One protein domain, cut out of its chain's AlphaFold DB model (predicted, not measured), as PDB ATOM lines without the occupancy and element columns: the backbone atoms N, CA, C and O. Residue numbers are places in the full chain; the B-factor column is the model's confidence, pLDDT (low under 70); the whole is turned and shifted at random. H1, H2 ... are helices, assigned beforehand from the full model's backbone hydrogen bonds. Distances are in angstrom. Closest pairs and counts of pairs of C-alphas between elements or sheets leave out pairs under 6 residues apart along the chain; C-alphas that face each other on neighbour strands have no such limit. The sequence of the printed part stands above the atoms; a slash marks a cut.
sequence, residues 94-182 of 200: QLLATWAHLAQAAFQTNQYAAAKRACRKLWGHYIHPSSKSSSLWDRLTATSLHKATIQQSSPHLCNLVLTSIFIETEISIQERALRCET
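This is residues 94 to 182 of the 200 residues of the protein "Cilia- and flagella-associated protein 54" of Oryzias melastigma (UniProt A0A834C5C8). Three helices, H1, H2 and H5, form a small bundle, with H1 and H2 as a hairpin and H5 packed on both so that the three centres make a triangle. From the end of H2 a long loop leads away from the bundle to the short helix H3, and the chain then returns by way of H4 to H5. The printed part has 89 residues, with five named helices in the order H1 H2 H3 H4 H5 and no named strand; its class is all helix. It is compact, with a radius of gyration of the C-alphas of 13.9 A, and flat, spanning 39 by 35 by 17 A.

H1, residues 94 to 108, begins at C-alpha 94 (138.525, 109.625, 145.201) and is 20.9 A long. H2, residues 112 to 123, is 16.3 A long. H3 is residues 136 to 140 and H4 residues 147 to 152. H5, residues 155 to 174, is 28.8 A long and ends at C-alpha 174 (110.566, 99.627, 147.315).

H1, H2 and H5 are an up and down bundle, each running against the one before it in the chain. H1 and H2, a helical hairpin, touch at a shallow tilt of 26 degrees, their closest C-alphas, of Ala 103 and Ala 115, 4.2 A apart. H5 touches H1, closest at the C-alphas of Ala 100 and Leu 160, 5.8 A. H5 also touches H2, closest at the C-alphas of Cys 119 and Ser 164, 5.7 A. H4 is close to H5 but not clearly touching. H3 touches no helix. In the five helices every O i to N i+4 pair is within hydrogen-bond range.

The C-alphas farthest apart, of Thr 109 and Ser 135, are 39.1 A apart. The printed part has no cut. The link from H2 to H3 is long. The pLDDT is under 70 in residues 129 to 144 and 178 to 182.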
ATOM      1  N   GLN A  94     138.816 110.745 144.291       70.19
ATOM      2  CA  GLN A  94     138.525 109.625 145.201       70.19
ATOM      3  C   GLN A  94     137.246 109.848 146.010       70.19
ATOM      4  O   GLN A  94     136.471 108.915 146.165       70.19
ATOM      5  N   LEU A  95     136.959 111.074 146.456       84.19
ATOM      6  CA  LEU A  95     135.821 111.312 147.346       84.19
ATOM      7  C   LEU A  95     134.469 110.997 146.684       84.19
ATOM      8  O   LEU A  95     133.615 110.366 147.303       84.19
ATOM      9  N   LEU A  96     134.275 111.406 145.427       86.31
ATOM     10  CA  LEU A  96     133.032 111.140 144.692       86.31
ATOM     11  C   LEU A  96     132.872 109.644 144.401       86.31
ATOM     12  O   LEU A  96     131.799 109.088 144.625       86.31
ATOM     13  N   ALA A  97     133.954 108.980 143.986       87.94
ATOM     14  CA  ALA A  97     133.949 107.536 143.783       87.94
ATOM     15  C   ALA A  97     133.659 106.778 145.093       87.94
ATOM     16  O   ALA A  97     132.864 105.842 145.097       87.94
ATOM     17  N   THR A  98     134.218 107.220 146.226       90.69
ATOM     18  CA  THR A  98     133.938 106.636 147.545       90.69
ATOM     19  C   THR A  98     132.464 106.764 147.917       90.69
ATOM     20  O   THR A  98     131.876 105.782 148.366       90.69
ATOM     21  N   TRP A  99     131.834 107.925 147.704       93.12
ATOM     22  CA  TRP A  99     130.394 108.076 147.946       93.12
ATOM     23  C   TRP A  99     129.559 107.160 147.048       93.12
ATOM     24  O   TRP A  99     128.615 106.541 147.533       93.12
ATOM     25  N   ALA A 100     129.919 107.027 145.771       93.50
ATOM     26  CA  ALA A 100     129.211 106.138 144.855       93.50
ATOM     27  C   ALA A 100     129.326 104.660 145.267       93.50
ATOM     28  O   ALA A 100     128.321 103.952 145.319       93.50
ATOM     29  N   HIS A 101     130.526 104.202 145.626       94.00
ATOM     30  CA  HIS A 101     130.734 102.832 146.100       94.00
ATOM     31  C   HIS A 101     130.066 102.571 147.452       94.00
ATOM     32  O   HIS A 101     129.490 101.504 147.651       94.00
ATOM     33  N   LEU A 102     130.068 103.551 148.361       95.25
ATOM     34  CA  LEU A 102     129.323 103.454 149.616       95.25
ATOM     35  C   LEU A 102     127.818 103.319 149.356       95.25
ATOM     36  O   LEU A 102     127.167 102.506 150.007       95.25
ATOM     37  N   ALA A 103     127.273 104.068 148.393       96.31
ATOM     38  CA  ALA A 103     125.870 103.954 148.007       96.31
ATOM     39  C   ALA A 103     125.538 102.549 147.477       96.31
ATOM     40  O   ALA A 103     124.554 101.955 147.910       96.31
ATOM     41  N   GLN A 104     126.387 101.996 146.604       96.25
ATOM     42  CA  GLN A 104     126.238 100.640 146.061       96.25
ATOM     43  C   GLN A 104     126.268  99.570 147.159       96.25
ATOM     44  O   GLN A 104     125.351  98.756 147.246       96.25
ATOM     45  N   ALA A 105     127.281  99.595 148.029       97.06
ATOM     46  CA  ALA A 105     127.419  98.617 149.108       97.06
ATOM     47  C   ALA A 105     126.273  98.717 150.130       97.06
ATOM     48  O   ALA A 105     125.735  97.704 150.578       97.06
ATOM     49  N   ALA A 106     125.858  99.939 150.479       96.81
ATOM     50  CA  ALA A 106     124.727 100.163 151.372       96.81
ATOM     51  C   ALA A 106     123.415  99.654 150.759       96.81
ATOM     52  O   ALA A 106     122.622  99.029 151.456       96.81
ATOM     53  N   PHE A 107     123.199  99.861 149.458       96.31
ATOM     54  CA  PHE A 107     122.028  99.339 148.761       96.31
ATOM     55  C   PHE A 107     122.004  97.805 148.742       96.31
ATOM     56  O   PHE A 107     121.012  97.207 149.145       96.31
ATOM     57  N   GLN A 108     123.122  97.169 148.377       95.75
ATOM     58  CA  GLN A 108     123.255  95.704 148.345       95.75
ATOM     59  C   GLN A 108     123.065  95.046 149.719       95.75
ATOM     60  O   GLN A 108     122.660  93.891 149.803       95.75
ATOM     61  N   THR A 109     123.349  95.776 150.799       96.62
ATOM     62  CA  THR A 109     123.170  95.310 152.184       96.62
ATOM     63  C   THR A 109     121.864  95.795 152.822       96.62
ATOM     64  O   THR A 109     121.703  95.690 154.035       96.62
ATOM     65  N   ASN A 110     120.923  96.317 152.026       94.31
ATOM     66  CA  ASN A 110     119.619  96.836 152.458       94.31
ATOM     67  C   ASN A 110     119.676  97.996 153.477       94.31
ATOM     68  O   ASN A 110     118.709  98.287 154.179       94.31
ATOM     69  N   GLN A 111     120.797  98.716 153.544       96.44
ATOM     70  CA  GLN A 111     120.981  99.912 154.372       96.44
ATOM     71  C   GLN A 111     120.549 101.177 153.615       96.44
ATOM     72  O   GLN A 111     121.347 102.076 153.327       96.44
ATOM     73  N   TYR A 112     119.261 101.273 153.289       94.44
ATOM     74  CA  TYR A 112     118.732 102.301 152.383       94.44
ATOM     75  C   TYR A 112     118.938 103.746 152.858       94.44
ATOM     76  O   TYR A 112     119.224 104.632 152.051       94.44
ATOM     77  N   ALA A 113     118.879 103.999 154.169       93.69
ATOM     78  CA  ALA A 113     119.151 105.325 154.728       93.69
ATOM     79  C   ALA A 113     120.598 105.786 154.457       93.69
ATOM     80  O   ALA A 113     120.834 106.950 154.119       93.69
ATOM     81  N   ALA A 114     121.566 104.870 154.569       94.62
ATOM     82  CA  ALA A 114     122.966 105.146 154.266       94.62
ATOM     83  C   ALA A 114     123.184 105.323 152.758       94.62
ATOM     84  O   ALA A 114     123.869 106.266 152.355       94.62
ATOM     85  N   ALA A 115     122.536 104.490 151.934       95.56
ATOM     86  CA  ALA A 115     122.596 104.588 150.478       95.56
ATOM     87  C   ALA A 115     122.115 105.962 149.981       95.56
ATOM     88  O   ALA A 115     122.874 106.681 149.332       95.56
ATOM     89  N   LYS A 116     120.918 106.400 150.396       93.38
ATOM     90  CA  LYS A 116     120.372 107.731 150.066       93.38
ATOM     91  C   LYS A 116     121.275 108.871 150.531       93.38
ATOM     92  O   LYS A 116     121.476 109.855 149.821       93.38
ATOM     93  N   ARG A 117     121.849 108.766 151.735       93.88
ATOM     94  CA  ARG A 117     122.772 109.791 152.248       93.88
ATOM     95  C   ARG A 117     124.025 109.900 151.379       93.88
ATOM     96  O   ARG A 117     124.478 111.016 151.124       93.88
ATOM     97  N   ALA A 118     124.572 108.772 150.937       93.75
ATOM     98  CA  ALA A 118     125.730 108.734 150.057       93.75
ATOM     99  C   ALA A 118     125.403 109.291 148.657       93.75
ATOM    100  O   ALA A 118     126.141 110.154 148.177       93.75
ATOM    101  N   CYS A 119     124.259 108.916 148.066       92.19
ATOM    102  CA  CYS A 119     123.768 109.481 146.801       92.19
ATOM    103  C   CYS A 119     123.662 111.011 146.866       92.19
ATOM    104  O   CYS A 119     124.247 111.709 146.041       92.19
ATOM    105  N   ARG A 120     123.043 111.567 147.916       90.06
ATOM    106  CA  ARG A 120     122.935 113.027 148.098       90.06
ATOM    107  C   ARG A 120     124.288 113.729 148.199       90.06
ATOM    108  O   ARG A 120     124.436 114.844 147.701       90.06
ATOM    109  N   LYS A 121     125.278 113.106 148.850       91.00
ATOM    110  CA  LYS A 121     126.640 113.659 148.936       91.00
ATOM    111  C   LYS A 121     127.332 113.680 147.578       91.00
ATOM    112  O   LYS A 121     127.981 114.674 147.268       91.00
ATOM    113  N   LEU A 122     127.149 112.637 146.775       89.12
ATOM    114  CA  LEU A 122     127.635 112.582 145.399       89.12
ATOM    115  C   LEU A 122     126.955 113.647 144.525       89.12
ATOM    116  O   LEU A 122     127.627 114.420 143.844       89.12
ATOM    117  N   TRP A 123     125.627 113.735 144.583       87.81
ATOM    118  CA  TRP A 123     124.842 114.661 143.768       87.81
ATOM    119  C   TRP A 123     125.071 116.126 144.113       87.81
ATOM    120  O   TRP A 123     125.040 116.964 143.218       87.81
ATOM    121  N   GLY A 124     125.380 116.445 145.372       83.94
ATOM    122  CA  GLY A 124     125.732 117.806 145.782       83.94
ATOM    123  C   GLY A 124     126.926 118.399 145.023       83.94
ATOM    124  O   GLY A 124     127.093 119.613 145.017       83.94
ATOM    125  N   HIS A 125     127.738 117.571 144.359       82.69
ATOM    126  CA  HIS A 125     128.812 118.034 143.479       82.69
ATOM    127  C   HIS A 125     128.337 118.379 142.057       82.69
ATOM    128  O   HIS A 125     128.934 119.214 141.382       82.69
ATOM    129  N   TYR A 126     127.262 117.736 141.600       79.12
ATOM    130  CA  TYR A 126     126.760 117.821 140.229       79.12
ATOM    131  C   TYR A 126     125.493 118.667 140.091       79.12
ATOM    132  O   TYR A 126     125.062 118.900 138.967       79.12
ATOM    133  N   ILE A 127     124.891 119.121 141.190       82.38
ATOM    134  CA  ILE A 127     123.611 119.835 141.194       82.38
ATOM    135  C   ILE A 127     123.800 121.271 141.695       82.38
ATOM    136  O   ILE A 127     124.502 121.505 142.678       82.38
ATOM    137  N   HIS A 128     123.145 122.237 141.045       71.56
ATOM    138  CA  HIS A 128     123.048 123.603 141.558       71.56
ATOM    139  C   HIS A 128     121.979 123.676 142.664       71.56
ATOM    140  O   HIS A 128     120.868 123.186 142.447       71.56
ATOM    141  N   PRO A 129     122.249 124.287 143.832       62.38
ATOM    142  CA  PRO A 129     121.183 124.576 144.785       62.38
ATOM    143  C   PRO A 129     120.174 125.513 144.108       62.38
ATOM    144  O   PRO A 129     120.569 126.547 143.566       62.38
ATOM    145  N   SER A 130     118.889 125.148 144.087       60.28
ATOM    146  CA  SER A 130     117.874 125.985 143.444       60.28
ATOM    147  C   SER A 130     117.858 127.383 144.051       60.28
ATOM    148  O   SER A 130     117.874 127.567 145.272       60.28
ATOM    149  N   SER A 131     117.784 128.393 143.180       52.69
ATOM    150  CA  SER A 131     117.304 129.698 143.613       52.69
ATOM    151  C   SER A 131     115.839 129.516 144.032       52.69
ATOM    152  O   SER A 131     115.103 128.732 143.428       52.69
ATOM    153  N   LYS A 132     115.428 130.168 145.122       53.69
ATOM    154  CA  LYS A 132     114.068 130.080 145.669       53.69
ATOM    155  C   LYS A 132     113.076 130.764 144.721       53.69
ATOM    156  O   LYS A 132     112.619 131.867 145.003       53.69
ATOM    157  N   SER A 133     112.772 130.140 143.591       51.28
ATOM    158  CA  SER A 133     111.716 130.575 142.686       51.28
ATOM    159  C   SER A 133     110.409 129.845 143.005       51.28
ATOM    160  O   SER A 133     110.411 128.680 143.403       51.28
ATOM    161  N   SER A 134     109.286 130.554 142.876       55.12
ATOM    162  CA  SER A 134     107.952 130.107 143.301       55.12
ATOM    163  C   SER A 134     107.161 129.360 142.219       55.12
ATOM    164  O   SER A 134     106.057 128.892 142.498       55.12
ATOM    165  N   SER A 135     107.684 129.237 140.994       57.66
ATOM    166  CA  SER A 135     106.925 128.642 139.890       57.66
ATOM    167  C   SER A 135     106.941 127.103 139.916       57.66
ATOM    168  O   SER A 135     107.915 126.467 140.322       57.66
ATOM    169  N   LEU A 136     105.843 126.478 139.471       52.03
ATOM    170  CA  LEU A 136     105.699 125.014 139.364       52.03
ATOM    171  C   LEU A 136     106.769 124.378 138.463       52.03
ATOM    172  O   LEU A 136     107.261 123.289 138.759       52.03
ATOM    173  N   TRP A 137     107.159 125.076 137.396       54.12
ATOM    174  CA  TRP A 137     108.224 124.645 136.493       54.12
ATOM    175  C   TRP A 137     109.602 124.760 137.143       54.12
ATOM    176  O   TRP A 137     110.409 123.849 136.986       54.12
ATOM    177  N   ASP A 138     109.829 125.785 137.968       51.31
ATOM    178  CA  ASP A 138     111.064 125.925 138.753       51.31
ATOM    179  C   ASP A 138     111.201 124.863 139.851       51.31
ATOM    180  O   ASP A 138     112.308 124.510 140.247       51.31
ATOM    181  N   ARG A 139     110.081 124.297 140.322       49.12
ATOM    182  CA  ARG A 139     110.087 123.135 141.225       49.12
ATOM    183  C   ARG A 139     110.454 121.831 140.515       49.12
ATOM    184  O   ARG A 139     111.094 120.984 141.130       49.12
ATOM    185  N   LEU A 140     110.063 121.665 139.249       47.62
ATOM    186  CA  LEU A 140     110.437 120.512 138.415       47.62
ATOM    187  C   LEU A 140     111.891 120.606 137.926       47.62
ATOM    188  O   LEU A 140     112.555 119.585 137.773       47.62
ATOM    189  N   THR A 141     112.411 121.821 137.739       50.19
ATOM    190  CA  THR A 141     113.819 122.094 137.402       50.19
ATOM    191  C   THR A 141     114.684 122.412 138.630       50.19
ATOM    192  O   THR A 141     115.839 122.816 138.476       50.19
ATOM    193  N   ALA A 142     114.165 122.182 139.847       51.62
ATOM    194  CA  ALA A 142     114.794 122.561 141.119       51.62
ATOM    195  C   ALA A 142     116.183 121.945 141.351       51.62
ATOM    196  O   ALA A 142     116.934 122.394 142.213       51.62
ATOM    197  N   THR A 143     116.553 120.931 140.579       59.62
ATOM    198  CA  THR A 143     117.902 120.377 140.558       59.62
ATOM    199  C   THR A 143     118.428 120.406 139.131       59.62
ATOM    200  O   THR A 143     118.190 119.486 138.349       59.62
ATOM    201  N   SER A 144     119.136 121.477 138.774       65.06
ATOM    202  CA  SER A 144     119.828 121.569 137.490       65.06
ATOM    203  C   SER A 144     121.218 120.940 137.591       65.06
ATOM    204  O   SER A 144     121.959 121.166 138.549       65.06
ATOM    205  N   LEU A 145     121.567 120.120 136.598       71.62
ATOM    206  CA  LEU A 145     122.886 119.498 136.493       71.62
ATOM    207  C   LEU A 145     123.931 120.534 136.061       71.62
ATOM    208  O   LEU A 145     123.740 121.278 135.094       71.62
ATOM    209  N   HIS A 146     125.075 120.542 136.737       77.50
ATOM    210  CA  HIS A 146     126.216 121.379 136.403       77.50
ATOM    211  C   HIS A 146     126.906 120.824 135.148       77.50
ATOM    212  O   HIS A 146     127.800 119.979 135.216       77.50
ATOM    213  N   LYS A 147     126.470 121.304 133.976       75.75
ATOM    214  CA  LYS A 147     126.931 120.821 132.660       75.75
ATOM    215  C   LYS A 147     128.459 120.821 132.523       75.75
ATOM    216  O   LYS A 147     129.017 119.840 132.040       75.75
ATOM    217  N   ALA A 148     129.128 121.873 133.000       72.81
ATOM    218  CA  ALA A 148     130.587 121.979 132.963       72.81
ATOM    219  C   ALA A 148     131.279 120.877 133.788       72.81
ATOM    220  O   ALA A 148     132.216 120.245 133.304       72.81
ATOM    221  N   THR A 149     130.776 120.579 134.990       74.44
ATOM    222  CA  THR A 149     131.321 119.526 135.862       74.44
ATOM    223  C   THR A 149     131.166 118.133 135.250       74.44
ATOM    224  O   THR A 149     132.065 117.306 135.377       74.44
ATOM    225  N   ILE A 150     130.062 117.868 134.543       76.88
ATOM    226  CA  ILE A 150     129.848 116.592 133.836       76.88
ATOM    227  C   ILE A 150     130.792 116.464 132.640       76.88
ATOM    228  O   ILE A 150     131.413 115.420 132.474       76.88
ATOM    229  N   GLN A 151     130.943 117.521 131.835       76.25
ATOM    230  CA  GLN A 151     131.834 117.509 130.666       76.25
ATOM    231  C   GLN A 151     133.308 117.304 131.034       76.25
ATOM    232  O   GLN A 151     134.064 116.746 130.247       76.25
ATOM    233  N   GLN A 152     133.712 117.742 132.226       74.75
ATOM    234  CA  GLN A 152     135.072 117.573 132.741       74.75
ATOM    235  C   GLN A 152     135.259 116.268 133.534       74.75
ATOM    236  O   GLN A 152     136.384 115.913 133.883       74.75
ATOM    237  N   SER A 153     134.174 115.551 133.842       79.88
ATOM    238  CA  SER A 153     134.233 114.293 134.584       79.88
ATOM    239  C   SER A 153     134.637 113.130 133.682       79.88
ATOM    240  O   SER A 153     134.279 113.066 132.509       79.88
ATOM    241  N   SER A 154     135.351 112.156 134.252       83.50
ATOM    242  CA  SER A 154     135.643 110.914 133.533       83.50
ATOM    243  C   SER A 154     134.354 110.126 133.236       83.50
ATOM    244  O   SER A 154     133.430 110.141 134.058       83.50
ATOM    245  N   PRO A 155     134.300 109.353 132.133       84.56
ATOM    246  CA  PRO A 155     133.152 108.495 131.826       84.56
ATOM    247  C   PRO A 155     132.802 107.528 132.965       84.56
ATOM    248  O   PRO A 155     131.633 107.258 133.227       84.56
ATOM    249  N   HIS A 156     133.816 107.049 133.690       85.56
ATOM    250  CA  HIS A 156     133.632 106.177 134.846       85.56
ATOM    251  C   HIS A 156     132.859 106.864 135.982       85.56
ATOM    252  O   HIS A 156     131.917 106.285 136.518       85.56
ATOM    253  N   LEU A 157     133.197 108.114 136.316       86.00
ATOM    254  CA  LEU A 157     132.452 108.881 137.320       86.00
ATOM    255  C   LEU A 157     131.023 109.169 136.866       86.00
ATOM    256  O   LEU A 157     130.101 109.043 137.666       86.00
ATOM    257  N   CYS A 158     130.821 109.502 135.591       87.62
ATOM    258  CA  CYS A 158     129.479 109.694 135.044       87.62
ATOM    259  C   CYS A 158     128.632 108.422 135.192       87.62
ATOM    260  O   CYS A 158     127.481 108.504 135.617       87.62
ATOM    261  N   ASN A 159     129.217 107.245 134.945       90.31
ATOM    262  CA  ASN A 159     128.548 105.965 135.179       90.31
ATOM    263  C   ASN A 159     128.233 105.733 136.664       90.31
ATOM    264  O   ASN A 159     127.153 105.240 136.988       90.31
ATOM    265  N   LEU A 160     129.128 106.111 137.581       91.50
ATOM    266  CA  LEU A 160     128.884 106.015 139.024       91.50
ATOM    267  C   LEU A 160     127.748 106.939 139.487       91.50
ATOM    268  O   LEU A 160     126.893 106.523 140.272       91.50
ATOM    269  N   VAL A 161     127.686 108.163 138.958       89.94
ATOM    270  CA  VAL A 161     126.577 109.097 139.202       89.94
ATOM    271  C   VAL A 161     125.272 108.531 138.649       89.94
ATOM    272  O   VAL A 161     124.285 108.470 139.377       89.94
ATOM    273  N   LEU A 162     125.265 108.031 137.413       90.75
ATOM    274  CA  LEU A 162     124.089 107.395 136.822       90.75
ATOM    275  C   LEU A 162     123.609 106.194 137.654       90.75
ATOM    276  O   LEU A 162     122.424 106.072 137.947       90.75
ATOM    277  N   THR A 163     124.537 105.354 138.116       93.12
ATOM    278  CA  THR A 163     124.220 104.212 138.988       93.12
ATOM    279  C   THR A 163     123.567 104.662 140.294       93.12
ATOM    280  O   THR A 163     122.607 104.049 140.748       93.12
ATOM    281  N   SER A 164     124.045 105.757 140.892       93.00
ATOM    282  CA  SER A 164     123.459 106.286 142.129       93.00
ATOM    283  C   SER A 164     122.020 106.791 141.952       93.00
ATOM    284  O   SER A 164     121.221 106.668 142.880       93.00
ATOM    285  N   ILE A 165     121.672 107.296 140.759       90.81
ATOM    286  CA  ILE A 165     120.297 107.675 140.398       90.81
ATOM    287  C   ILE A 165     119.410 106.435 140.407       90.81
ATOM    288  O   ILE A 165     118.396 106.433 141.100       90.81
ATOM    289  N   PHE A 166     119.833 105.362 139.734       92.75
ATOM    290  CA  PHE A 166     119.080 104.107 139.717       92.75
ATOM    291  C   PHE A 166     118.906 103.492 141.109       92.75
ATOM    292  O   PHE A 166     117.827 103.004 141.438       92.75
ATOM    293  N   ILE A 167     119.936 103.559 141.956       92.75
ATOM    294  CA  ILE A 167     119.846 103.097 143.345       92.75
ATOM    295  C   ILE A 167     118.763 103.869 144.107       92.75
ATOM    296  O   ILE A 167     117.904 103.260 144.737       92.75
ATOM    297  N   GLU A 168     118.772 105.203 144.063       90.00
ATOM    298  CA  GLU A 168     117.796 105.995 144.821       90.00
ATOM    299  C   GLU A 168     116.371 105.850 144.264       90.00
ATOM    300  O   GLU A 168     115.416 105.819 145.047       90.00
ATOM    301  N   THR A 169     116.211 105.682 142.945       88.31
ATOM    302  CA  THR A 169     114.902 105.375 142.347       88.31
ATOM    303  C   THR A 169     114.385 104.015 142.792       88.31
ATOM    304  O   THR A 169     113.226 103.918 143.183       88.31
ATOM    305  N   GLU A 170     115.235 102.988 142.807       90.25
ATOM    306  CA  GLU A 170     114.854 101.630 143.208       90.25
ATOM    307  C   GLU A 170     114.456 101.575 144.686       90.25
ATOM    308  O   GLU A 170     113.395 101.056 145.029       90.25
ATOM    309  N   ILE A 171     115.227 102.221 145.567       89.50
ATOM    310  CA  ILE A 171     114.844 102.370 146.979       89.50
ATOM    311  C   ILE A 171     113.482 103.072 147.094       89.50
ATOM    312  O   ILE A 171     112.642 102.688 147.905       89.50
ATOM    313  N   SER A 172     113.244 104.110 146.286       86.81
ATOM    314  CA  SER A 172     111.978 104.852 146.310       86.81
ATOM    315  C   SER A 172     110.792 104.013 145.814       86.81
ATOM    316  O   SER A 172     109.687 104.182 146.331       86.81
ATOM    317  N   ILE A 173     111.006 103.098 144.860       84.56
ATOM    318  CA  ILE A 173     110.007 102.104 144.428       84.56
ATOM    319  C   ILE A 173     109.683 101.164 145.591       84.56
ATOM    320  O   ILE A 173     108.514 100.998 145.942       84.56
ATOM    321  N   GLN A 174     110.711 100.596 146.223       84.50
ATOM    322  CA  GLN A 174     110.566  99.627 147.315       84.50
ATOM    323  C   GLN A 174     109.848 100.221 148.532       84.50
ATOM    324  O   GLN A 174     108.994  99.575 149.135       84.50
ATOM    325  N   GLU A 175     110.132 101.480 148.859       85.06
ATOM    326  CA  GLU A 175     109.455 102.214 149.933       85.06
ATOM    327  C   GLU A 175     108.069 102.755 149.534       85.06
ATOM    328  O   GLU A 175     107.404 103.391 150.352       85.06
ATOM    329  N   ARG A 176     107.620 102.536 148.286       78.31
ATOM    330  CA  ARG A 176     106.391 103.123 147.711       78.31
ATOM    331  C   ARG A 176     106.338 104.650 147.849       78.31
ATOM    332  O   ARG A 176     105.275 105.255 147.976       78.31
ATOM    333  N   ALA A 177     107.511 105.277 147.825       70.50
ATOM    334  CA  ALA A 177     107.706 106.707 148.014       70.50
ATOM    335  C   ALA A 177     107.738 107.484 146.688       70.50
ATOM    336  O   ALA A 177     107.897 108.705 146.701       70.50
ATOM    337  N   LEU A 178     107.566 106.807 145.542       63.41
ATOM    338  CA  LEU A 178     107.384 107.446 144.237       63.41
ATOM    339  C   LEU A 178     106.021 108.145 144.159       63.41
ATOM    340  O   LEU A 178     105.103 107.701 143.477       63.41
ATOM    341  N   ARG A 179     105.876 109.264 144.864       53.28
ATOM    342  CA  ARG A 179     104.723 110.146 144.710       53.28
ATOM    343  C   ARG A 179     105.074 111.245 143.725       53.28
ATOM    344  O   ARG A 179     105.781 112.193 144.056       53.28
ATOM    345  N   CYS A 180     104.568 111.125 142.502       50.12
ATOM    346  CA  CYS A 180     104.551 112.244 141.572       50.12
ATOM    347  C   CYS A 180     103.293 113.084 141.837       50.12
ATOM    348  O   CYS A 180     102.322 113.013 141.092       50.12
ATOM    349  N   GLU A 181     103.287 113.861 142.923       47.12
ATOM    350  CA  GLU A 181     102.156 114.754 143.247       47.12
ATOM    351  C   GLU A 181     102.045 115.937 142.263       47.12
ATOM    352  O   GLU A 181     101.056 116.662 142.252       47.12
ATOM    353  N   THR A 182     103.061 116.154 141.421       45.59
ATOM    354  CA  THR A 182     103.186 117.368 140.598       45.59
ATOM    355  C   THR A 182     102.657 117.212 139.165       45.59
ATOM    356  O   THR A 182     102.393 118.218 138.515       45.59
TER     357      THR A 182